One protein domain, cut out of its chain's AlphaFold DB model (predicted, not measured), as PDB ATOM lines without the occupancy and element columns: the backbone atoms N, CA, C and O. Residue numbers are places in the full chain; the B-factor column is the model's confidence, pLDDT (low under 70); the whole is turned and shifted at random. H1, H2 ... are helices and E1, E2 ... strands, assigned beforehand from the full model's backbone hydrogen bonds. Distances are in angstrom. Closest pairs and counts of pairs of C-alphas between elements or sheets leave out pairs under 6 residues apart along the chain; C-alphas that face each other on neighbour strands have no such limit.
ATOM      1  N   ASP A  28     -29.262 -55.510  32.374       81.12
ATOM      2  CA  ASP A  28     -30.118 -55.380  31.201       81.12
ATOM      3  C   ASP A  28     -29.390 -54.695  30.054       81.12
ATOM      4  O   ASP A  28     -28.904 -53.568  30.168       81.12
ATOM      5  N   GLU A  29     -29.391 -55.336  28.891       84.19
ATOM      6  CA  GLU A  29     -29.021 -54.659  27.656       84.19
ATOM      7  C   GLU A  29     -30.109 -53.640  27.283       84.19
ATOM      8  O   GLU A  29     -31.282 -53.981  27.089       84.19
ATOM      9  N   MET A  30     -29.694 -52.386  27.131       87.81
ATOM     10  CA  MET A  30     -30.567 -51.267  26.808       87.81
ATOM     11  C   MET A  30     -30.396 -50.836  25.359       87.81
ATOM     12  O   MET A  30     -29.284 -50.770  24.824       87.81
ATOM     13  N   PHE A  31     -31.510 -50.481  24.729       86.94
ATOM     14  CA  PHE A  31     -31.568 -50.150  23.312       86.94
ATOM     15  C   PHE A  31     -32.400 -48.896  23.050       86.94
ATOM     16  O   PHE A  31     -33.345 -48.594  23.775       86.94
ATOM     17  N   THR A  32     -32.095 -48.181  21.975       87.62
ATOM     18  CA  THR A  32     -32.976 -47.151  21.410       87.62
ATOM     19  C   THR A  32     -34.200 -47.779  20.733       87.62
ATOM     20  O   THR A  32     -34.217 -48.969  20.422       87.62
ATOM     21  N   ALA A  33     -35.216 -46.967  20.418       84.69
ATOM     22  CA  ALA A  33     -36.444 -47.421  19.746       84.69
ATOM     23  C   ALA A  33     -36.224 -48.070  18.360       84.69
ATOM     24  O   ALA A  33     -37.069 -48.827  17.890       84.69
ATOM     25  N   ASP A  34     -35.120 -47.756  17.680       82.00
ATOM     26  CA  ASP A  34     -34.711 -48.362  16.407       82.00
ATOM     27  C   ASP A  34     -33.779 -49.578  16.580       82.00
ATOM     28  O   ASP A  34     -33.327 -50.154  15.588       82.00
ATOM     29  N   GLY A  35     -33.541 -50.010  17.822       77.19
ATOM     30  CA  GLY A  35     -32.796 -51.223  18.153       77.19
ATOM     31  C   GLY A  35     -31.281 -51.042  18.228       77.19
ATOM     32  O   GLY A  35     -30.555 -52.037  18.237       77.19
ATOM     33  N   HIS A  36     -30.768 -49.809  18.272       82.81
ATOM     34  CA  HIS A  36     -29.346 -49.584  18.520       82.81
ATOM     35  C   HIS A  36     -29.015 -49.807  19.994       82.81
ATOM     36  O   HIS A  36     -29.669 -49.266  20.880       82.81
ATOM     37  N   PHE A  37     -27.970 -50.592  20.247       83.88
ATOM     38  CA  PHE A  37     -27.465 -50.846  21.591       83.88
ATOM     39  C   PHE A  37     -26.903 -49.563  22.217       83.88
ATOM     40  O   PHE A  37     -26.079 -48.880  21.605       83.88
ATOM     41  N   LEU A  38     -27.357 -49.258  23.431       81.44
ATOM     42  CA  LEU A  38     -26.919 -48.116  24.231       81.44
ATOM     43  C   LEU A  38     -25.892 -48.525  25.287       81.44
ATOM     44  O   LEU A  38     -24.972 -47.762  25.570       81.44
ATOM     45  N   GLY A  39     -26.035 -49.706  25.873       83.25
ATOM     46  CA  GLY A  39     -25.183 -50.161  26.964       83.25
ATOM     47  C   GLY A  39     -25.929 -51.095  27.901       83.25
ATOM     48  O   GLY A  39     -27.080 -51.451  27.658       83.25
ATOM     49  N   GLU A  40     -25.259 -51.448  28.983       84.88
ATOM     50  CA  GLU A  40     -25.778 -52.306  30.040       84.88
ATOM     51  C   GLU A  40     -26.248 -51.459  31.229       84.88
ATOM     52  O   GLU A  40     -25.537 -50.550  31.669       84.88
ATOM     53  N   LEU A  41     -27.460 -51.731  31.709       88.62
ATOM     54  CA  LEU A  41     -28.040 -51.185  32.930       88.62
ATOM     55  C   LEU A  41     -27.902 -52.222  34.039       88.62
ATOM     56  O   LEU A  41     -28.538 -53.265  33.992       88.62
ATOM     57  N   GLU A  42     -27.064 -51.916  35.020       85.19
ATOM     58  CA  GLU A  42     -26.748 -52.772  36.161       85.19
ATOM     59  C   GLU A  42     -27.538 -52.302  37.386       85.19
ATOM     60  O   GLU A  42     -27.485 -51.122  37.749       85.19
ATOM     61  N   ILE A  43     -28.259 -53.209  38.042       83.81
ATOM     62  CA  ILE A  43     -28.871 -52.947  39.347       83.81
ATOM     63  C   ILE A  43     -27.780 -53.014  40.422       83.81
ATOM     64  O   ILE A  43     -27.352 -54.092  40.818       83.81
ATOM     65  N   VAL A  44     -27.366 -51.864  40.955       84.69
ATOM     66  CA  VAL A  44     -26.392 -51.794  42.062       84.69
ATOM     67  C   VAL A  44     -27.044 -52.183  43.390       84.69
ATOM     68  O   VAL A  44     -26.406 -52.797  44.247       84.69
ATOM     69  N   GLY A  45     -28.325 -51.839  43.550       80.75
ATOM     70  CA  GLY A  45     -29.206 -52.317  44.614       80.75
ATOM     71  C   GLY A  45     -29.821 -51.252  45.493       80.75
ATOM     72  O   GLY A  45     -29.801 -50.064  45.169       80.75
ATOM     73  N   ASP A  46     -30.410 -51.699  46.597       86.25
ATOM     74  CA  ASP A  46     -31.223 -50.838  47.448       86.25
ATOM     75  C   ASP A  46     -30.356 -49.970  48.351       86.25
ATOM     76  O   ASP A  46     -29.469 -50.427  49.075       86.25
ATOM     77  N   VAL A  47     -30.630 -48.673  48.303       87.56
ATOM     78  CA  VAL A  47     -29.943 -47.637  49.056       87.56
ATOM     79  C   VAL A  47     -30.951 -46.829  49.858       87.56
ATOM     80  O   VAL A  47     -32.069 -46.556  49.421       87.56
ATOM     81  N   VAL A  48     -30.538 -46.403  51.048       89.56
ATOM     82  CA  VAL A  48     -31.326 -45.491  51.875       89.56
ATOM     83  C   VAL A  48     -30.702 -44.111  51.778       89.56
ATOM     84  O   VAL A  48     -29.585 -43.887  52.245       89.56
ATOM     85  N   LEU A  49     -31.429 -43.176  51.176       88.75
ATOM     86  CA  LEU A  49     -31.001 -41.788  51.095       88.75
ATOM     87  C   LEU A  49     -31.012 -41.146  52.495       88.75
ATOM     88  O   LEU A  49     -31.789 -41.549  53.363       88.75
ATOM     89  N   PRO A  50     -30.243 -40.070  52.738       88.50
ATOM     90  CA  PRO A  50     -30.251 -39.359  54.024       88.50
ATOM     91  C   PRO A  50     -31.610 -38.774  54.432       88.50
ATOM     92  O   PRO A  50     -31.813 -38.444  55.600       88.50
ATOM     93  N   SER A  51     -32.547 -38.642  53.488       87.06
ATOM     94  CA  SER A  51     -33.953 -38.319  53.757       87.06
ATOM     95  C   SER A  51     -34.704 -39.439  54.497       87.06
ATOM     96  O   SER A  51     -35.774 -39.178  55.045       87.06
ATOM     97  N   GLY A  52     -34.153 -40.656  54.528       88.38
ATOM     98  CA  GLY A  52     -34.802 -41.887  54.983       88.38
ATOM     99  C   GLY A  52     -35.586 -42.613  53.886       88.38
ATOM    100  O   GLY A  52     -36.274 -43.582  54.187       88.38
ATOM    101  N   GLU A  53     -35.519 -42.133  52.644       90.56
ATOM    102  CA  GLU A  53     -36.180 -42.733  51.483       90.56
ATOM    103  C   GLU A  53     -35.376 -43.934  50.965       90.56
ATOM    104  O   GLU A  53     -34.167 -43.824  50.765       90.56
ATOM    105  N   GLU A  54     -36.046 -45.072  50.772       90.69
ATOM    106  CA  GLU A  54     -35.484 -46.294  50.181       90.69
ATOM    107  C   GLU A  54     -35.653 -46.231  48.659       90.69
ATOM    108  O   GLU A  54     -36.758 -46.016  48.160       90.69
ATOM    109  N   MET A  55     -34.550 -46.375  47.932       91.06
ATOM    110  CA  MET A  55     -34.481 -46.289  46.474       91.06
ATOM    111  C   MET A  55     -33.603 -47.422  45.952       91.06
ATOM    112  O   MET A  55     -32.645 -47.797  46.616       91.06
ATOM    113  N   THR A  56     -33.849 -47.904  44.742       89.81
ATOM    114  CA  THR A  56     -32.909 -48.782  44.039       89.81
ATOM    115  C   THR A  56     -32.000 -47.938  43.155       89.81
ATOM    116  O   THR A  56     -32.463 -47.082  42.391       89.81
ATOM    117  N   LEU A  57     -30.695 -48.160  43.294       91.38
ATOM    118  CA  LEU A  57     -29.648 -47.556  42.488       91.38
ATOM    119  C   LEU A  57     -29.326 -48.460  41.298       91.38
ATOM    120  O   LEU A  57     -29.030 -49.641  41.465       91.38
ATOM    121  N   PHE A  58     -29.310 -47.865  40.112       91.62
ATOM    122  CA  PHE A  58     -28.840 -48.489  38.885       91.62
ATOM    123  C   PHE A  58     -27.665 -47.704  38.309       91.62
ATOM    124  O   PHE A  58     -27.595 -46.477  38.448       91.62
ATOM    125  N   GLU A  59     -26.780 -48.392  37.599       90.69
ATOM    126  CA  GLU A  59     -25.657 -47.800  36.881       90.69
ATOM    127  C   GLU A  59     -25.641 -48.225  35.412       90.69
ATOM    128  O   GLU A  59     -25.788 -49.394  35.085       90.69
ATOM    129  N   MET A  60     -25.384 -47.269  34.516       89.62
ATOM    130  CA  MET A  60     -24.935 -47.561  33.150       89.62
ATOM    131  C   MET A  60     -23.536 -46.991  32.985       89.62
ATOM    132  O   MET A  60     -23.366 -45.809  32.670       89.62
ATOM    133  N   ARG A  61     -22.517 -47.816  33.236       84.94
ATOM    134  CA  ARG A  61     -21.119 -47.357  33.290       84.94
ATOM    135  C   ARG A  61     -20.653 -46.751  31.970       84.94
ATOM    136  O   ARG A  61     -20.039 -45.684  31.987       84.94
ATOM    137  N   ASP A  62     -21.019 -47.375  30.853       81.81
ATOM    138  CA  ASP A  62     -20.663 -46.924  29.501       81.81
ATOM    139  C   ASP A  62     -21.322 -45.593  29.121       81.81
ATOM    140  O   ASP A  62     -20.760 -44.818  28.350       81.81
ATOM    141  N   GLN A  63     -22.495 -45.308  29.692       84.62
ATOM    142  CA  GLN A  63     -23.200 -44.038  29.505       84.62
ATOM    143  C   GLN A  63     -22.860 -43.007  30.585       84.62
ATOM    144  O   GLN A  63     -23.320 -41.870  30.518       84.62
ATOM    145  N   HIS A  64     -22.039 -43.392  31.564       87.94
ATOM    146  CA  HIS A  64     -21.722 -42.595  32.737       87.94
ATOM    147  C   HIS A  64     -22.979 -42.122  33.485       87.94
ATOM    148  O   HIS A  64     -23.125 -40.934  33.776       87.94
ATOM    149  N   LEU A  65     -23.898 -43.042  33.788       88.62
ATOM    150  CA  LEU A  65     -25.168 -42.727  34.448       88.62
ATOM    151  C   LEU A  65     -25.331 -43.475  35.767       88.62
ATOM    152  O   LEU A  65     -25.048 -44.668  35.850       88.62
ATOM    153  N   LYS A  66     -25.870 -42.765  36.760       92.25
ATOM    154  CA  LYS A  66     -26.518 -43.321  37.953       92.25
ATOM    155  C   LYS A  66     -28.000 -42.972  37.924       92.25
ATOM    156  O   LYS A  66     -28.347 -41.824  37.643       92.25
ATOM    157  N   ILE A  67     -28.861 -43.927  38.249       92.88
ATOM    158  CA  ILE A  67     -30.318 -43.762  38.266       92.88
ATOM    159  C   ILE A  67     -30.840 -44.211  39.628       92.88
ATOM    160  O   ILE A  67     -30.499 -45.289  40.094       92.88
ATOM    161  N   TYR A  68     -31.686 -43.391  40.243       93.06
ATOM    162  CA  TYR A  68     -32.380 -43.709  41.489       93.06
ATOM    163  C   TYR A  68     -33.870 -43.763  41.195       93.06
ATOM    164  O   TYR A  68     -34.448 -42.755  40.776       93.06
ATOM    165  N   VAL A  69     -34.498 -44.907  41.435       92.62
ATOM    166  CA  VAL A  69     -35.943 -45.102  41.265       92.62
ATOM    167  C   VAL A  69     -36.491 -45.949  42.414       92.62
ATOM    168  O   VAL A  69     -35.732 -46.576  43.147       92.62
ATOM    169  N   HIS A  70     -37.804 -45.916  42.619       90.56
ATOM    170  CA  HIS A  70     -38.461 -46.719  43.646       90.56
ATOM    171  C   HIS A  70     -38.186 -48.227  43.447       90.56
ATOM    172  O   HIS A  70     -38.257 -48.680  42.302       90.56
ATOM    173  N   PRO A  71     -37.958 -49.015  44.519       85.69
ATOM    174  CA  PRO A  71     -37.632 -50.442  44.411       85.69
ATOM    175  C   PRO A  71     -38.624 -51.290  43.612       85.69
ATOM    176  O   PRO A  71     -38.225 -52.103  42.784       85.69
ATOM    177  N   ASP A  72     -39.921 -51.029  43.763       84.00
ATOM    178  CA  ASP A  72     -40.977 -51.709  42.994       84.00
ATOM    179  C   ASP A  72     -40.865 -51.543  41.460       84.00
ATOM    180  O   ASP A  72     -41.561 -52.236  40.719       84.00
ATOM    181  N   ALA A  73     -40.011 -50.640  40.960       84.62
ATOM    182  CA  ALA A  73     -39.691 -50.561  39.536       84.62
ATOM    183  C   ALA A  73     -38.817 -51.734  39.070       84.62
ATOM    184  O   ALA A  73     -39.013 -52.227  37.960       84.62
ATOM    185  N   ALA A  74     -37.879 -52.164  39.919       78.12
ATOM    186  CA  ALA A  74     -36.907 -53.224  39.661       78.12
ATOM    187  C   ALA A  74     -37.453 -54.606  40.046       78.12
ATOM    188  O   ALA A  74     -37.224 -55.605  39.370       78.12
ATOM    189  N   TYR A  75     -38.187 -54.647  41.154       76.69
ATOM    190  CA  TYR A  75     -38.557 -55.862  41.870       76.69
ATOM    191  C   TYR A  75     -40.013 -56.221  41.617       76.69
ATOM    192  O   TYR A  75     -40.884 -56.065  42.476       76.69
ATOM    193  N   VAL A  76     -40.286 -56.684  40.400       73.94
ATOM    194  CA  VAL A  76     -41.649 -56.953  39.942       73.94
ATOM    195  C   VAL A  76     -41.926 -58.449  39.940       73.94
ATOM    196  O   VAL A  76     -41.216 -59.224  39.305       73.94
ATOM    197  N   THR A  77     -43.015 -58.863  40.589       69.50
ATOM    198  CA  THR A  77     -43.532 -60.225  40.430       69.50
ATOM    199  C   THR A  77     -44.010 -60.440  38.994       69.50
ATOM    200  O   THR A  77     -44.894 -59.712  38.526       69.50
ATOM    201  N   MET A  78     -43.495 -61.475  38.329       68.94
ATOM    202  CA  MET A  78     -43.824 -61.846  36.946       68.94
ATOM    203  C   MET A  78     -45.158 -62.604  36.834       68.94
ATOM    204  O   MET A  78     -45.253 -63.650  36.204       68.94
ATOM    205  N   ASP A  79     -46.210 -62.052  37.443       65.81
ATOM    206  CA  ASP A  79     -47.599 -62.470  37.236       65.81
ATOM    207  C   ASP A  79     -48.207 -61.621  36.104       65.81
ATOM    208  O   ASP A  79     -48.238 -60.390  36.219       65.81
ATOM    209  N   PRO A  80     -48.754 -62.226  35.031       66.56
ATOM    210  CA  PRO A  80     -49.482 -61.502  33.989       66.56
ATOM    211  C   PRO A  80     -50.622 -60.597  34.499       66.56
ATOM    212  O   PRO A  80     -51.031 -59.670  33.799       66.56
ATOM    213  N   ASN A  81     -51.150 -60.846  35.703       71.50
ATOM    214  CA  ASN A  81     -52.195 -60.047  36.347       71.50
ATOM    215  C   ASN A  81     -51.658 -58.975  37.307       71.50
ATOM    216  O   ASN A  81     -52.461 -58.262  37.920       71.50
ATOM    217  N   ASN A  82     -50.337 -58.825  37.440       69.62
ATOM    218  CA  ASN A  82     -49.741 -57.830  38.322       69.62
ATOM    219  C   ASN A  82     -50.265 -56.415  37.962       69.62
ATOM    220  O   ASN A  82     -50.229 -56.006  36.792       69.62
ATOM    221  N   PRO A  83     -50.775 -55.637  38.941       73.62
ATOM    222  CA  PRO A  83     -51.229 -54.261  38.745       73.62
ATOM    223  C   PRO A  83     -50.219 -53.348  38.048       73.62
ATOM    224  O   PRO A  83     -50.630 -52.459  37.307       73.62
ATOM    225  N   ILE A  84     -48.921 -53.579  38.251       76.19
ATOM    226  CA  ILE A  84     -47.849 -52.812  37.610       76.19
ATOM    227  C   ILE A  84     -47.982 -52.889  36.080       76.19
ATOM    228  O   ILE A  84     -48.040 -51.851  35.420       76.19
ATOM    229  N   PHE A  85     -48.156 -54.097  35.533       77.56
ATOM    230  CA  PHE A  85     -48.336 -54.312  34.095       77.56
ATOM    231  C   PHE A  85     -49.737 -53.925  33.621       77.56
ATOM    232  O   PHE A  85     -49.903 -53.288  32.584       77.56
ATOM    233  N   THR A  86     -50.776 -54.304  34.367       74.25
ATOM    234  CA  THR A  86     -52.163 -54.119  33.907       74.25
ATOM    235  C   THR A  86     -52.628 -52.664  33.973       74.25
ATOM    236  O   THR A  86     -53.486 -52.264  33.186       74.25
ATOM    237  N   GLN A  87     -52.065 -51.860  34.879       78.50
ATOM    238  CA  GLN A  87     -52.396 -50.439  35.028       78.50
ATOM    239  C   GLN A  87     -51.374 -49.512  34.368       78.50
ATOM    240  O   GLN A  87     -51.684 -48.334  34.201       78.50
ATOM    241  N   GLN A  88     -50.192 -50.022  33.991       76.38
ATOM    242  CA  GLN A  88     -49.112 -49.244  33.370       76.38
ATOM    243  C   GLN A  88     -48.783 -47.993  34.201       76.38
ATOM    244  O   GLN A  88     -48.790 -46.871  33.698       76.38
ATOM    245  N   THR A  89     -48.584 -48.164  35.510       77.31
ATOM    246  CA  THR A  89     -48.242 -47.036  36.390       77.31
ATOM    247  C   THR A  89     -46.735 -46.786  36.318       77.31
ATOM    248  O   THR A  89     -45.977 -47.726  36.554       77.31
ATOM    249  N   PRO A  90     -46.279 -45.560  36.006       86.62
ATOM    250  CA  PRO A  90     -44.854 -45.264  35.960       86.62
ATOM    251  C   PRO A  90     -44.263 -45.141  37.364       86.62
ATOM    252  O   PRO A  90     -44.894 -44.601  38.277       86.62
ATOM    253  N   PHE A  91     -43.004 -45.548  37.495       91.62
ATOM    254  CA  PHE A  91     -42.178 -45.231  38.652       91.62
ATOM    255  C   PHE A  91     -41.323 -44.008  38.352       91.62
ATOM    256  O   PHE A  91     -40.727 -43.879  37.281       91.62
ATOM    257  N   TYR A  92     -41.276 -43.090  39.309       91.06
ATOM    258  CA  TYR A  92     -40.575 -41.825  39.159       91.06
ATOM    259  C   TYR A  92     -39.221 -41.889  39.848       91.06
ATOM    260  O   TYR A  92     -39.099 -42.406  40.959       91.06
ATOM    261  N   GLY A  93     -38.216 -41.321  39.197       90.94
ATOM    262  CA  GLY A  93     -36.863 -41.301  39.715       90.94
ATOM    263  C   GLY A  93     -36.056 -40.110  39.224       90.94
ATOM    264  O   GLY A  93     -36.567 -39.179  38.593       90.94
ATOM    265  N   LYS A  94     -34.756 -40.162  39.499       91.12
ATOM    266  CA  LYS A  94     -33.776 -39.138  39.126       91.12
ATOM    267  C   LYS A  94     -32.540 -39.789  38.542       91.12
ATOM    268  O   LYS A  94     -32.191 -40.900  38.930       91.12
ATOM    269  N   TRP A  95     -31.849 -39.070  37.665       91.00
ATOM    270  CA  TRP A  95     -30.583 -39.540  37.118       91.00
ATOM    271  C   TRP A  95     -29.476 -38.498  37.243       91.00
ATOM    272  O   TRP A  95     -29.698 -37.281  37.248       91.00
ATOM    273  N   MET A  96     -28.260 -39.006  37.356       89.25
ATOM    274  CA  MET A  96     -27.046 -38.237  37.555       89.25
ATOM    275  C   MET A  96     -25.965 -38.714  36.596       89.25
ATOM    276  O   MET A  96     -25.878 -39.903  36.292       89.25
ATOM    277  N   SER A  97     -25.127 -37.782  36.151       84.69
ATOM    278  CA  SER A  97     -23.932 -38.112  35.385       84.69
ATOM    279  C   SER A  97     -22.807 -38.527  36.333       84.69
ATOM    280  O   SER A  97     -22.538 -37.839  37.318       84.69
ATOM    281  N   THR A  98     -22.132 -39.628  36.025       81.75
ATOM    282  CA  THR A  98     -20.857 -40.033  36.636       81.75
ATOM    283  C   THR A  98     -19.658 -39.634  35.778       81.75
ATOM    284  O   THR A  98     -18.515 -39.946  36.121       81.75
ATOM    285  N   ALA A  99     -19.894 -38.939  34.660       74.62
ATOM    286  CA  ALA A  99     -18.836 -38.500  33.770       74.62
ATOM    287  C   ALA A  99     -17.945 -37.473  34.482       74.62
ATOM    288  O   ALA A  99     -18.410 -36.664  35.289       74.62
ATOM    289  N   SER A 100     -16.651 -37.481  34.156       64.12
ATOM    290  CA  SER A 100     -15.738 -36.433  34.618       64.12
ATOM    291  C   SER A 100     -16.278 -35.049  34.213       64.12
ATOM    292  O   SER A 100     -16.811 -34.925  33.110       64.12
ATOM    293  N   PRO A 101     -16.083 -33.985  35.021       59.91
ATOM    294  CA  PRO A 101     -16.466 -32.618  34.652       59.91
ATOM    295  C   PRO A 101     -15.923 -32.147  33.292       59.91
ATOM    296  O   PRO A 101     -16.486 -31.243  32.681       59.91
ATOM    297  N   ASP A 102     -14.842 -32.768  32.813       52.75
ATOM    298  CA  ASP A 102     -14.217 -32.487  31.516       52.75
ATOM    299  C   ASP A 102     -14.958 -33.129  30.319       52.75
ATOM    300  O   ASP A 102     -14.568 -32.926  29.168       52.75
ATOM    301  N   TYR A 103     -16.017 -33.905  30.575       52.91
ATOM    302  CA  TYR A 103     -16.809 -34.660  29.602       52.91
ATOM    303  C   TYR A 103     -18.295 -34.282  29.735       52.91
ATOM    304  O   TYR A 103     -19.080 -35.024  30.319       52.91
ATOM    305  N   LEU A 104     -18.706 -33.095  29.266       54.81
ATOM    306  CA  LEU A 104     -20.091 -32.630  29.449       54.81
ATOM    307  C   LEU A 104     -20.668 -31.917  28.218       54.81
ATOM    308  O   LEU A 104     -20.367 -30.752  27.975       54.81
ATOM    309  N   ASP A 105     -21.588 -32.601  27.529       61.88
ATOM    310  CA  ASP A 105     -22.657 -31.983  26.722       61.88
ATOM    311  C   ASP A 105     -24.020 -31.992  27.459       61.88
ATOM    312  O   ASP A 105     -24.997 -31.428  26.966       61.88
ATOM    313  N   TYR A 106     -24.116 -32.591  28.658       64.31
ATOM    314  CA  TYR A 106     -25.375 -32.639  29.410       64.31
ATOM    315  C   TYR A 106     -25.587 -31.373  30.257       64.31
ATOM    316  O   TYR A 106     -24.732 -31.038  31.084       64.31
ATOM    317  N   PRO A 107     -26.728 -30.670  30.110       67.94
ATOM    318  CA  PRO A 107     -27.045 -29.526  30.947       67.94
ATOM    319  C   PRO A 107     -27.113 -29.913  32.428       67.94
ATOM    320  O   PRO A 107     -27.592 -30.982  32.804       67.94
ATOM    321  N   VAL A 108     -26.615 -29.013  33.273       74.81
ATOM    322  CA  VAL A 108     -26.668 -29.117  34.734       74.81
ATOM    323  C   VAL A 108     -27.954 -28.471  35.233       74.81
ATOM    324  O   VAL A 108     -28.241 -27.315  34.902       74.81
ATOM    325  N   CYS A 109     -28.716 -29.186  36.060       79.62
ATOM    326  CA  CYS A 109     -29.961 -28.655  36.599       79.62
ATOM    327  C   CYS A 109     -29.721 -27.749  37.802       79.62
ATOM    328  O   CYS A 109     -28.675 -27.765  38.445       79.62
ATOM    329  N   LYS A 110     -30.719 -26.922  38.124       76.25
ATOM    330  CA  LYS A 110     -30.634 -25.946  39.226       76.25
ATOM    331  C   LYS A 110     -30.844 -26.561  40.612       76.25
ATOM    332  O   LYS A 110     -31.013 -25.825  41.583       76.25
ATOM    333  N   TRP A 111     -30.911 -27.881  40.702       79.25
ATOM    334  CA  TRP A 111     -31.285 -28.594  41.908       79.25
ATOM    335  C   TRP A 111     -30.380 -29.804  42.111       79.25
ATOM    336  O   TRP A 111     -29.928 -30.441  41.161       79.25
ATOM    337  N   ASN A 112     -30.124 -30.085  43.384       85.56
ATOM    338  CA  ASN A 112     -29.216 -31.127  43.830       85.56
ATOM    339  C   ASN A 112     -29.994 -32.209  44.576       85.56
ATOM    340  O   ASN A 112     -31.110 -31.982  45.053       85.56
ATOM    341  N   MET A 113     -29.363 -33.364  44.721       86.00
ATOM    342  CA  MET A 113     -29.810 -34.454  45.574       86.00
ATOM    343  C   MET A 113     -28.669 -34.844  46.505       86.00
ATOM    344  O   MET A 113     -27.505 -34.639  46.175       86.00
ATOM    345  N   THR A 114     -29.001 -35.364  47.680       88.81
ATOM    346  CA  THR A 114     -28.008 -36.022  48.524       88.81
ATOM    347  C   THR A 114     -28.022 -37.507  48.201       88.81
ATOM    348  O   THR A 114     -29.093 -38.111  48.245       88.81
ATOM    349  N   ASP A 115     -26.872 -38.054  47.828       88.31
ATOM    350  CA  ASP A 115     -26.725 -39.461  47.457       88.31
ATOM    351  C   ASP A 115     -26.696 -40.395  48.680       88.31
ATOM    352  O   ASP A 115     -26.808 -39.951  49.829       88.31
ATOM    353  N   GLU A 116     -26.542 -41.696  48.431       88.06
ATOM    354  CA  GLU A 116     -26.471 -42.752  49.445       88.06
ATOM    355  C   GLU A 116     -25.335 -42.555  50.462       88.06
ATOM    356  O   GLU A 116     -25.413 -43.041  51.590       88.06
ATOM    357  N   ASN A 117     -24.296 -41.796  50.100       89.88
ATOM    358  CA  ASN A 117     -23.135 -41.527  50.947       89.88
ATOM    359  C   ASN A 117     -23.269 -40.218  51.739       89.88
ATOM    360  O   ASN A 117     -22.388 -39.874  52.531       89.88
ATOM    361  N   GLY A 118     -24.366 -39.477  51.562       87.75
ATOM    362  CA  GLY A 118     -24.548 -38.175  52.193       87.75
ATOM    363  C   GLY A 118     -23.908 -37.018  51.426       87.75
ATOM    364  O   GLY A 118     -23.881 -35.897  51.944       87.75
ATOM    365  N   GLU A 119     -23.403 -37.248  50.213       90.31
ATOM    366  CA  GLU A 119     -22.769 -36.213  49.404       90.31
ATOM    367  C   GLU A 119     -23.799 -35.469  48.553       90.31
ATOM    368  O   GLU A 119     -24.776 -36.033  48.064       90.31
ATOM    369  N   ILE A 120     -23.601 -34.159  48.393       87.75
ATOM    370  CA  ILE A 120     -24.477 -33.337  47.554       87.75
ATOM    371  C   ILE A 120     -24.026 -33.490  46.112       87.75
ATOM    372  O   ILE A 120     -22.936 -33.051  45.751       87.75
ATOM    373  N   GLN A 121     -24.917 -34.026  45.295       86.31
ATOM    374  CA  GLN A 121     -24.671 -34.293  43.898       86.31
ATOM    375  C   GLN A 121     -25.599 -33.474  43.008       86.31
ATOM    376  O   GLN A 121     -26.760 -33.198  43.336       86.31
ATOM    377  N   THR A 122     -25.065 -33.081  41.860       86.19
ATOM    378  CA  THR A 122     -25.813 -32.374  40.825       86.19
ATOM    379  C   THR A 122     -26.710 -33.358  40.088       86.19
ATOM    380  O   THR A 122     -26.234 -34.357  39.551       86.19
ATOM    381  N   VAL A 123     -28.007 -33.061  40.023       87.06
ATOM    382  CA  VAL A 123     -28.945 -33.864  39.234       87.06
ATOM    383  C   VAL A 123     -29.021 -33.313  37.816       87.06
ATOM    384  O   VAL A 123     -28.935 -32.100  37.609       87.06
ATOM    385  N   HIS A 124     -29.173 -34.204  36.839       87.62
ATOM    386  CA  HIS A 124     -29.239 -33.842  35.422       87.62
ATOM    387  C   HIS A 124     -30.632 -34.048  34.806       87.62
ATOM    388  O   HIS A 124     -30.932 -33.497  33.745       87.62
ATOM    389  N   GLY A 125     -31.536 -34.725  35.514       88.62
ATOM    390  CA  GLY A 125     -32.948 -34.761  35.162       88.62
ATOM    391  C   GLY A 125     -33.744 -35.795  35.944       88.62
ATOM    392  O   GLY A 125     -33.327 -36.261  37.008       88.62
ATOM    393  N   SER A 126     -34.920 -36.118  35.417       90.06
ATOM    394  CA  SER A 126     -35.829 -37.120  35.979       90.06
ATOM    395  C   SER A 126     -35.912 -38.332  35.057       90.06
ATOM    396  O   SER A 126     -35.631 -38.228  33.862       90.06
ATOM    397  N   ILE A 127     -36.315 -39.466  35.620       91.94
ATOM    398  CA  ILE A 127     -36.643 -40.671  34.860       91.94
ATOM    399  C   ILE A 127     -38.088 -41.071  35.137       91.94
ATOM    400  O   ILE A 127     -38.549 -40.982  36.280       91.94
ATOM    401  N   HIS A 128     -38.795 -41.506  34.097       92.62
ATOM    402  CA  HIS A 128     -40.003 -42.311  34.243       92.62
ATOM    403  C   HIS A 128     -39.686 -43.731  33.788       92.62
ATOM    404  O   HIS A 128     -39.305 -43.952  32.638       92.62
ATOM    405  N   TRP A 129     -39.832 -44.678  34.704       93.12
ATOM    406  CA  TRP A 129     -39.656 -46.097  34.447       93.12
ATOM    407  C   TRP A 129     -41.019 -46.742  34.228       93.12
ATOM    408  O   TRP A 129     -41.902 -46.647  35.084       93.12
ATOM    409  N   TRP A 130     -41.185 -47.414  33.096       90.00
ATOM    410  CA  TRP A 130     -42.431 -48.064  32.713       90.00
ATOM    411  C   TRP A 130     -42.220 -49.563  32.587       90.00
ATOM    412  O   TRP A 130     -41.507 -50.003  31.693       90.00
ATOM    413  N   ASN A 131     -42.889 -50.337  33.438       89.19
ATOM    414  CA  ASN A 131     -42.948 -51.791  33.317       89.19
ATOM    415  C   ASN A 131     -44.121 -52.158  32.409       89.19
ATOM    416  O   ASN A 131     -45.287 -52.053  32.793       89.19
ATOM    417  N   THR A 132     -43.806 -52.536  31.176       86.06
ATOM    418  CA  THR A 132     -44.778 -52.702  30.095       86.06
ATOM    419  C   THR A 132     -45.310 -54.121  29.986       86.06
ATOM    420  O   THR A 132     -46.411 -54.304  29.463       86.06
ATOM    421  N   GLY A 133     -44.602 -55.112  30.530       82.44
ATOM    422  CA  GLY A 133     -45.090 -56.483  30.592       82.44
ATOM    423  C   GLY A 133     -44.008 -57.510  30.889       82.44
ATOM    424  O   GLY A 133     -42.960 -57.205  31.456       82.44
ATOM    425  N   ILE A 134     -44.290 -58.736  30.460       79.19
ATOM    426  CA  ILE A 134     -43.404 -59.889  30.564       79.19
ATOM    427  C   ILE A 134     -42.982 -60.274  29.149       79.19
ATOM    428  O   ILE A 134     -43.822 -60.361  28.249       79.19
ATOM    429  N   GLY A 135     -41.680 -60.460  28.957       73.25
ATOM    430  CA  GLY A 135     -41.079 -60.897  27.707       73.25
ATOM    431  C   GLY A 135     -41.657 -62.221  27.216       73.25
ATOM    432  O   GLY A 135     -42.276 -62.989  27.954       73.25
ATOM    433  N   SER A 136     -41.455 -62.493  25.928       67.19
ATOM    434  CA  SER A 136     -41.976 -63.708  25.286       67.19
ATOM    435  C   SER A 136     -41.379 -65.004  25.847       67.19
ATOM    436  O   SER A 136     -42.001 -66.059  25.750       67.19
ATOM    437  N   ASP A 137     -40.208 -64.910  26.474       61.28
ATOM    438  CA  ASP A 137     -39.543 -65.986  27.206       61.28
ATOM    439  C   ASP A 137     -40.229 -66.341  28.538       61.28
ATOM    440  O   ASP A 137     -39.928 -67.374  29.131       61.28
ATOM    441  N   GLY A 138     -41.189 -65.525  28.982       62.12
ATOM    442  CA  GLY A 138     -41.954 -65.729  30.206       62.12
ATOM    443  C   GLY A 138     -41.253 -65.255  31.476       62.12
ATOM    444  O   GLY A 138     -41.824 -65.421  32.550       62.12
ATOM    445  N   TYR A 139     -40.058 -64.665  31.377       64.44
ATOM    446  CA  TYR A 139     -39.270 -64.289  32.552       64.44
ATOM    447  C   TYR A 139     -38.469 -62.992  32.425       64.44
ATOM    448  O   TYR A 139     -38.008 -62.474  33.438       64.44
ATOM    449  N   SER A 140     -38.306 -62.427  31.231       74.00
ATOM    450  CA  SER A 140     -37.682 -61.112  31.087       74.00
ATOM    451  C   SER A 140     -38.675 -60.009  31.438       74.00
ATOM    452  O   SER A 140     -39.786 -59.975  30.904       74.00
ATOM    453  N   LEU A 141     -38.289 -59.071  32.303       81.38
ATOM    454  CA  LEU A 141     -39.092 -57.877  32.549       81.38
ATOM    455  C   LEU A 141     -39.039 -56.986  31.307       81.38
ATOM    456  O   LEU A 141     -37.971 -56.558  30.874       81.38
ATOM    457  N   ALA A 142     -40.196 -56.697  30.722       87.25
ATOM    458  CA  ALA A 142     -40.284 -55.731  29.646       87.25
ATOM    459  C   ALA A 142     -40.522 -54.345  30.237       87.25
ATOM    460  O   ALA A 142     -41.541 -54.092  30.881       87.25
ATOM    461  N   PHE A 143     -39.575 -53.443  30.003       91.00
ATOM    462  CA  PHE A 143     -39.645 -52.064  30.467       91.00
ATOM    463  C   PHE A 143     -39.025 -51.059  29.491       91.00
ATOM    464  O   PHE A 143     -38.201 -51.413  28.637       91.00
ATOM    465  N   ASN A 144     -39.421 -49.794  29.633       92.12
ATOM    466  CA  ASN A 144     -38.819 -48.648  28.955       92.12
ATOM    467  C   ASN A 144     -38.556 -47.493  29.923       92.12
ATOM    468  O   ASN A 144     -39.239 -47.318  30.934       92.12
ATOM    469  N   LEU A 145     -37.556 -46.693  29.571       93.38
ATOM    470  CA  LEU A 145     -37.084 -45.546  30.322       93.38
ATOM    471  C   LEU A 145     -37.333 -44.282  29.507       93.38
ATOM    472  O   LEU A 145     -36.786 -44.123  28.409       93.38
ATOM    473  N   ASP A 146     -38.105 -43.364  30.077       93.06
ATOM    474  CA  ASP A 146     -38.214 -42.008  29.558       93.06
ATOM    475  C   ASP A 146     -37.293 -41.096  30.365       93.06
ATOM    476  O   ASP A 146     -37.375 -41.040  31.596       93.06
ATOM    477  N   PHE A 147     -36.432 -40.358  29.674       88.38
ATOM    478  CA  PHE A 147     -35.475 -39.441  30.283       88.38
ATOM    479  C   PHE A 147     -35.900 -37.999  30.056       88.38
ATOM    480  O   PHE A 147     -36.293 -37.622  28.951       88.38
ATOM    481  N   SER A 148     -35.763 -37.164  31.083       87.31
ATOM    482  CA  SER A 148     -35.718 -35.714  30.901       87.31
ATOM    483  C   SER A 148     -34.345 -35.146  31.191       87.31
ATOM    484  O   SER A 148     -33.563 -35.722  31.944       87.31
ATOM    485  N   THR A 149     -34.095 -33.955  30.655       86.38
ATOM    486  CA  THR A 149     -32.969 -33.108  31.047       86.38
ATOM    487  C   THR A 149     -33.519 -31.878  31.752       86.38
ATOM    488  O   THR A 149     -34.205 -31.055  31.153       86.38
ATOM    489  N   CYS A 150     -33.231 -31.740  33.042       82.31
ATOM    490  CA  CYS A 150     -33.686 -30.614  33.857       82.31
ATOM    491  C   CYS A 150     -35.191 -30.332  33.796       82.31
ATOM    492  O   CYS A 150     -35.972 -31.123  34.322       82.31
ATOM    493  N   ASP A 151     -35.577 -29.185  33.233       77.44
ATOM    494  CA  ASP A 151     -36.963 -28.714  33.188       77.44
ATOM    495  C   ASP A 151     -37.719 -29.258  31.957       77.44
ATOM    496  O   ASP A 151     -38.903 -28.960  31.784       77.44
ATOM    497  N   ASP A 152     -37.053 -30.039  31.097       83.19
ATOM    498  CA  ASP A 152     -37.685 -30.656  29.936       83.19
ATOM    499  C   ASP A 152     -38.633 -31.788  30.352       83.19
ATOM    500  O   ASP A 152     -38.476 -32.437  31.390       83.19
ATOM    501  N   LEU A 153     -39.640 -32.042  29.518       80.06
ATOM    502  CA  LEU A 153     -40.523 -33.187  29.712       80.06
ATOM    503  C   LEU A 153     -39.772 -34.486  29.389       80.06
ATOM    504  O   LEU A 153     -39.049 -34.513  28.388       80.06
ATOM    505  N   PRO A 154     -39.967 -35.559  30.177       85.75
ATOM    506  CA  PRO A 154     -39.417 -36.863  29.845       85.75
ATOM    507  C   PRO A 154     -39.874 -37.326  28.465       85.75
ATOM    508  O   PRO A 154     -41.049 -37.188  28.111       85.75
ATOM    509  N   SER A 155     -38.936 -37.859  27.690       87.88
ATOM    510  CA  SER A 155     -39.189 -38.461  26.387       87.88
ATOM    511  C   SER A 155     -38.607 -39.872  26.329       87.88
ATOM    512  O   SER A 155     -37.640 -40.155  27.043       87.88
ATOM    513  N   PRO A 156     -39.174 -40.767  25.497       90.69
ATOM    514  CA  PRO A 156     -38.666 -42.125  25.373       90.69
ATOM    515  C   PRO A 156     -37.192 -42.131  24.991       90.69
ATOM    516  O   PRO A 156     -36.800 -41.493  24.012       90.69
ATOM    517  N   TRP A 157     -36.392 -42.864  25.757       92.00
ATOM    518  CA  TRP A 157     -34.943 -42.882  25.599       92.00
ATOM    519  C   TRP A 157     -34.411 -44.288  25.361       92.00
ATOM    520  O   TRP A 157     -33.782 -44.531  24.330       92.00
ATOM    521  N   ALA A 158     -34.704 -45.212  26.276       91.81
ATOM    522  CA  ALA A 158     -34.182 -46.568  26.219       91.81
ATOM    523  C   ALA A 158     -35.257 -47.614  26.511       91.81
ATOM    524  O   ALA A 158     -36.237 -47.361  27.207       91.81
ATOM    525  N   TYR A 159     -35.038 -48.807  25.984       91.31
ATOM    526  CA  TYR A 159     -35.907 -49.962  26.105       91.31
ATOM    527  C   TYR A 159     -35.047 -51.159  26.494       91.31
ATOM    528  O   TYR A 159     -33.966 -51.348  25.934       91.31
ATOM    529  N   SER A 160     -35.545 -51.974  27.416       89.62
ATOM    530  CA  SER A 160     -35.055 -53.346  27.580       89.62
ATOM    531  C   SER A 160     -35.263 -54.136  26.284       89.62
ATOM    532  O   SER A 160     -36.137 -53.799  25.472       89.62
ATOM    533  N   ARG A 161     -34.518 -55.231  26.095       84.31
ATOM    534  CA  ARG A 161     -34.745 -56.143  24.959       84.31
ATOM    535  C   ARG A 161     -36.203 -56.609  24.882       84.31
ATOM    536  O   ARG A 161     -36.835 -56.453  23.839       84.31
ATOM    537  N   ALA A 162     -36.750 -57.104  25.992       83.75
ATOM    538  CA  ALA A 162     -38.137 -57.558  26.057       83.75
ATOM    539  C   ALA A 162     -39.138 -56.421  25.767       83.75
ATOM    540  O   ALA A 162     -40.146 -56.636  25.093       83.75
ATOM    541  N   GLY A 163     -38.840 -55.193  26.209       86.81
ATOM    542  CA  GLY A 163     -39.638 -54.001  25.909       86.81
ATOM    543  C   GLY A 163     -39.700 -53.667  24.417       86.81
ATOM    544  O   GLY A 163     -40.784 -53.377  23.906       86.81
ATOM    545  N   LEU A 164     -38.573 -53.740  23.700       83.12
ATOM    546  CA  LEU A 164     -38.549 -53.548  22.241       83.12
ATOM    547  C   LEU A 164     -39.402 -54.585  21.514       83.12
ATOM    548  O   LEU A 164     -40.224 -54.237  20.660       83.12
ATOM    549  N   GLU A 165     -39.220 -55.853  21.882       81.12
ATOM    550  CA  GLU A 165     -39.914 -56.981  21.266       81.12
ATOM    551  C   GLU A 165     -41.433 -56.880  21.456       81.12
ATOM    552  O   GLU A 165     -42.182 -56.991  20.483       81.12
ATOM    553  N   LEU A 166     -41.900 -56.588  22.678       77.81
ATOM    554  CA  LEU A 166     -43.329 -56.413  22.963       77.81
ATOM    555  C   LEU A 166     -43.938 -55.205  22.245       77.81
ATOM    556  O   LEU A 166     -45.081 -55.269  21.790       77.81
ATOM    557  N   ALA A 167     -43.190 -54.107  22.117       73.31
ATOM    558  CA  ALA A 167     -43.661 -52.913  21.422       73.31
ATOM    559  C   ALA A 167     -43.768 -53.109  19.895       73.31
ATOM    560  O   ALA A 167     -44.301 -52.240  19.197       73.31
ATOM    561  N   GLY A 168     -43.266 -54.227  19.353       64.38
ATOM    562  CA  GLY A 168     -43.154 -54.446  17.911       64.38
ATOM    563  C   GLY A 168     -42.167 -53.480  17.246       64.38
ATOM    564  O   GLY A 168     -42.290 -53.190  16.052       64.38
TER     565      GLY A 168
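What this domain is: This is residues 28 to 168 of the 264 residues of an uncharacterized protein of Marivita geojedonensis (UniProt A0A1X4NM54). What shape do these atoms make? A closed barrel of eight antiparallel strands, E1, E2, E3, E4, E5, E8, E9 and E10, makes the body, with the small hairpin E6 and E7 towards one end of the longest axis and the short helix H1 towards the other. The short helix H2 packs on the outside of the barrel, closest to E9. What are the parts in order? The printed part has 141 residues with two named helices and ten named strands, in the order E1 E2 E3 E4 H1 E5 E6 E7 E8 E9 E10 H2, and its class is mostly strand. How large is it? It is compact, with a radius of gyration of the C-alphas of 15.0 A and spans of 41 by 34 by 25 A.

Where its parts are: Where do the first strands run? E1 is residues 28 to 31, beginning at C-alpha 28 at (-30.118, -55.380, 31.201). E2, residues 37 to 48, is 31.0 A long and bends by 53 degrees at residue 45; E3 is residues 54 to 60, 20.1 A, and E4 residues 65 to 69, 13.0 A. What follows up to the small hairpin? H1 is residues 83 to 87, and E5 is residues 91 to 97, 19.9 A long. E6 is residues 112 to 114 and E7 residues 120 to 122. What comes last? E8, residues 125 to 134, is 27.6 A long and begins with C-alpha 125 at (-32.948, -34.761, 35.162). E9 is residues 141 to 147, 18.9 A, and E10 residues 155 to 160, 15.5 A. H2 is residues 161 to 166, ending at C-alpha 166 at (-43.329, -56.413, 22.963).

How they stand to each other: How does the ring close? Round the barrel run E1 E2 E3 E4 E5 E8 E9 E10 and back to E1, each pair of neighbours antiparallel. E1 E2 E3 E4 and E8 E9 E10 are meanders, each strand the antiparallel neighbour of the one before. The pairing is staggered: E2 pairs with E1 over residues 37 to 41 and with E3 over 42 to 48. Which backbone atoms come within hydrogen-bond range? N 30 and O 39 join E1 and E2 at 2.8 A, N 57 and O 45 E2 and E3 at 2.8 A, N 58 and O 67 E3 and E4 at 2.8 A, and N 68 and O 94 E4 and E5 at 2.9 A. N 93 and O 127 do so for E5 and E8 at 3.0 A, N 130 and O 144 for E8 and E9 at 2.9 A, N 145 and O 158 for E9 and E10 at 2.8 A, and N 159 and O 31 for E10 and E1 at 2.8 A. Where do the helices stand? H2 is on the barrel, outside it, at a height over the sheet of 5.8 A, and its closest C-alphas to E9 are those of Gly 163 and Ala 142, 4.2 A apart. H1 is at the sheet's level, with a height of 1.0 A; its closest C-alpha pair with E8 is Phe 85 and Gly 133, 5.2 A. In H1 and H2 every O i to N i+4 pair is within hydrogen-bond range. And the small hairpin? E6 and E7 are antiparallel, with N 121 and O 113 at 2.8 A, and E7 runs on into E8 across a break of 2 residues, at 81 degrees.

The domain as a whole: How far does it reach? The two C-alphas farthest apart are those of Asn 81 and Asp 102, at 47.2 A. Is it cut, and which links are long? The printed part has no cut; the links E4 to H1, of 13 residues, and E5 to E6, of 14 residues, are long. Where is confidence low? The mean pLDDT of the printed part is 82.6, and 18 residues are under 70: residues 77 to 80, 82, 100 to 107, 136 to 139 and 168.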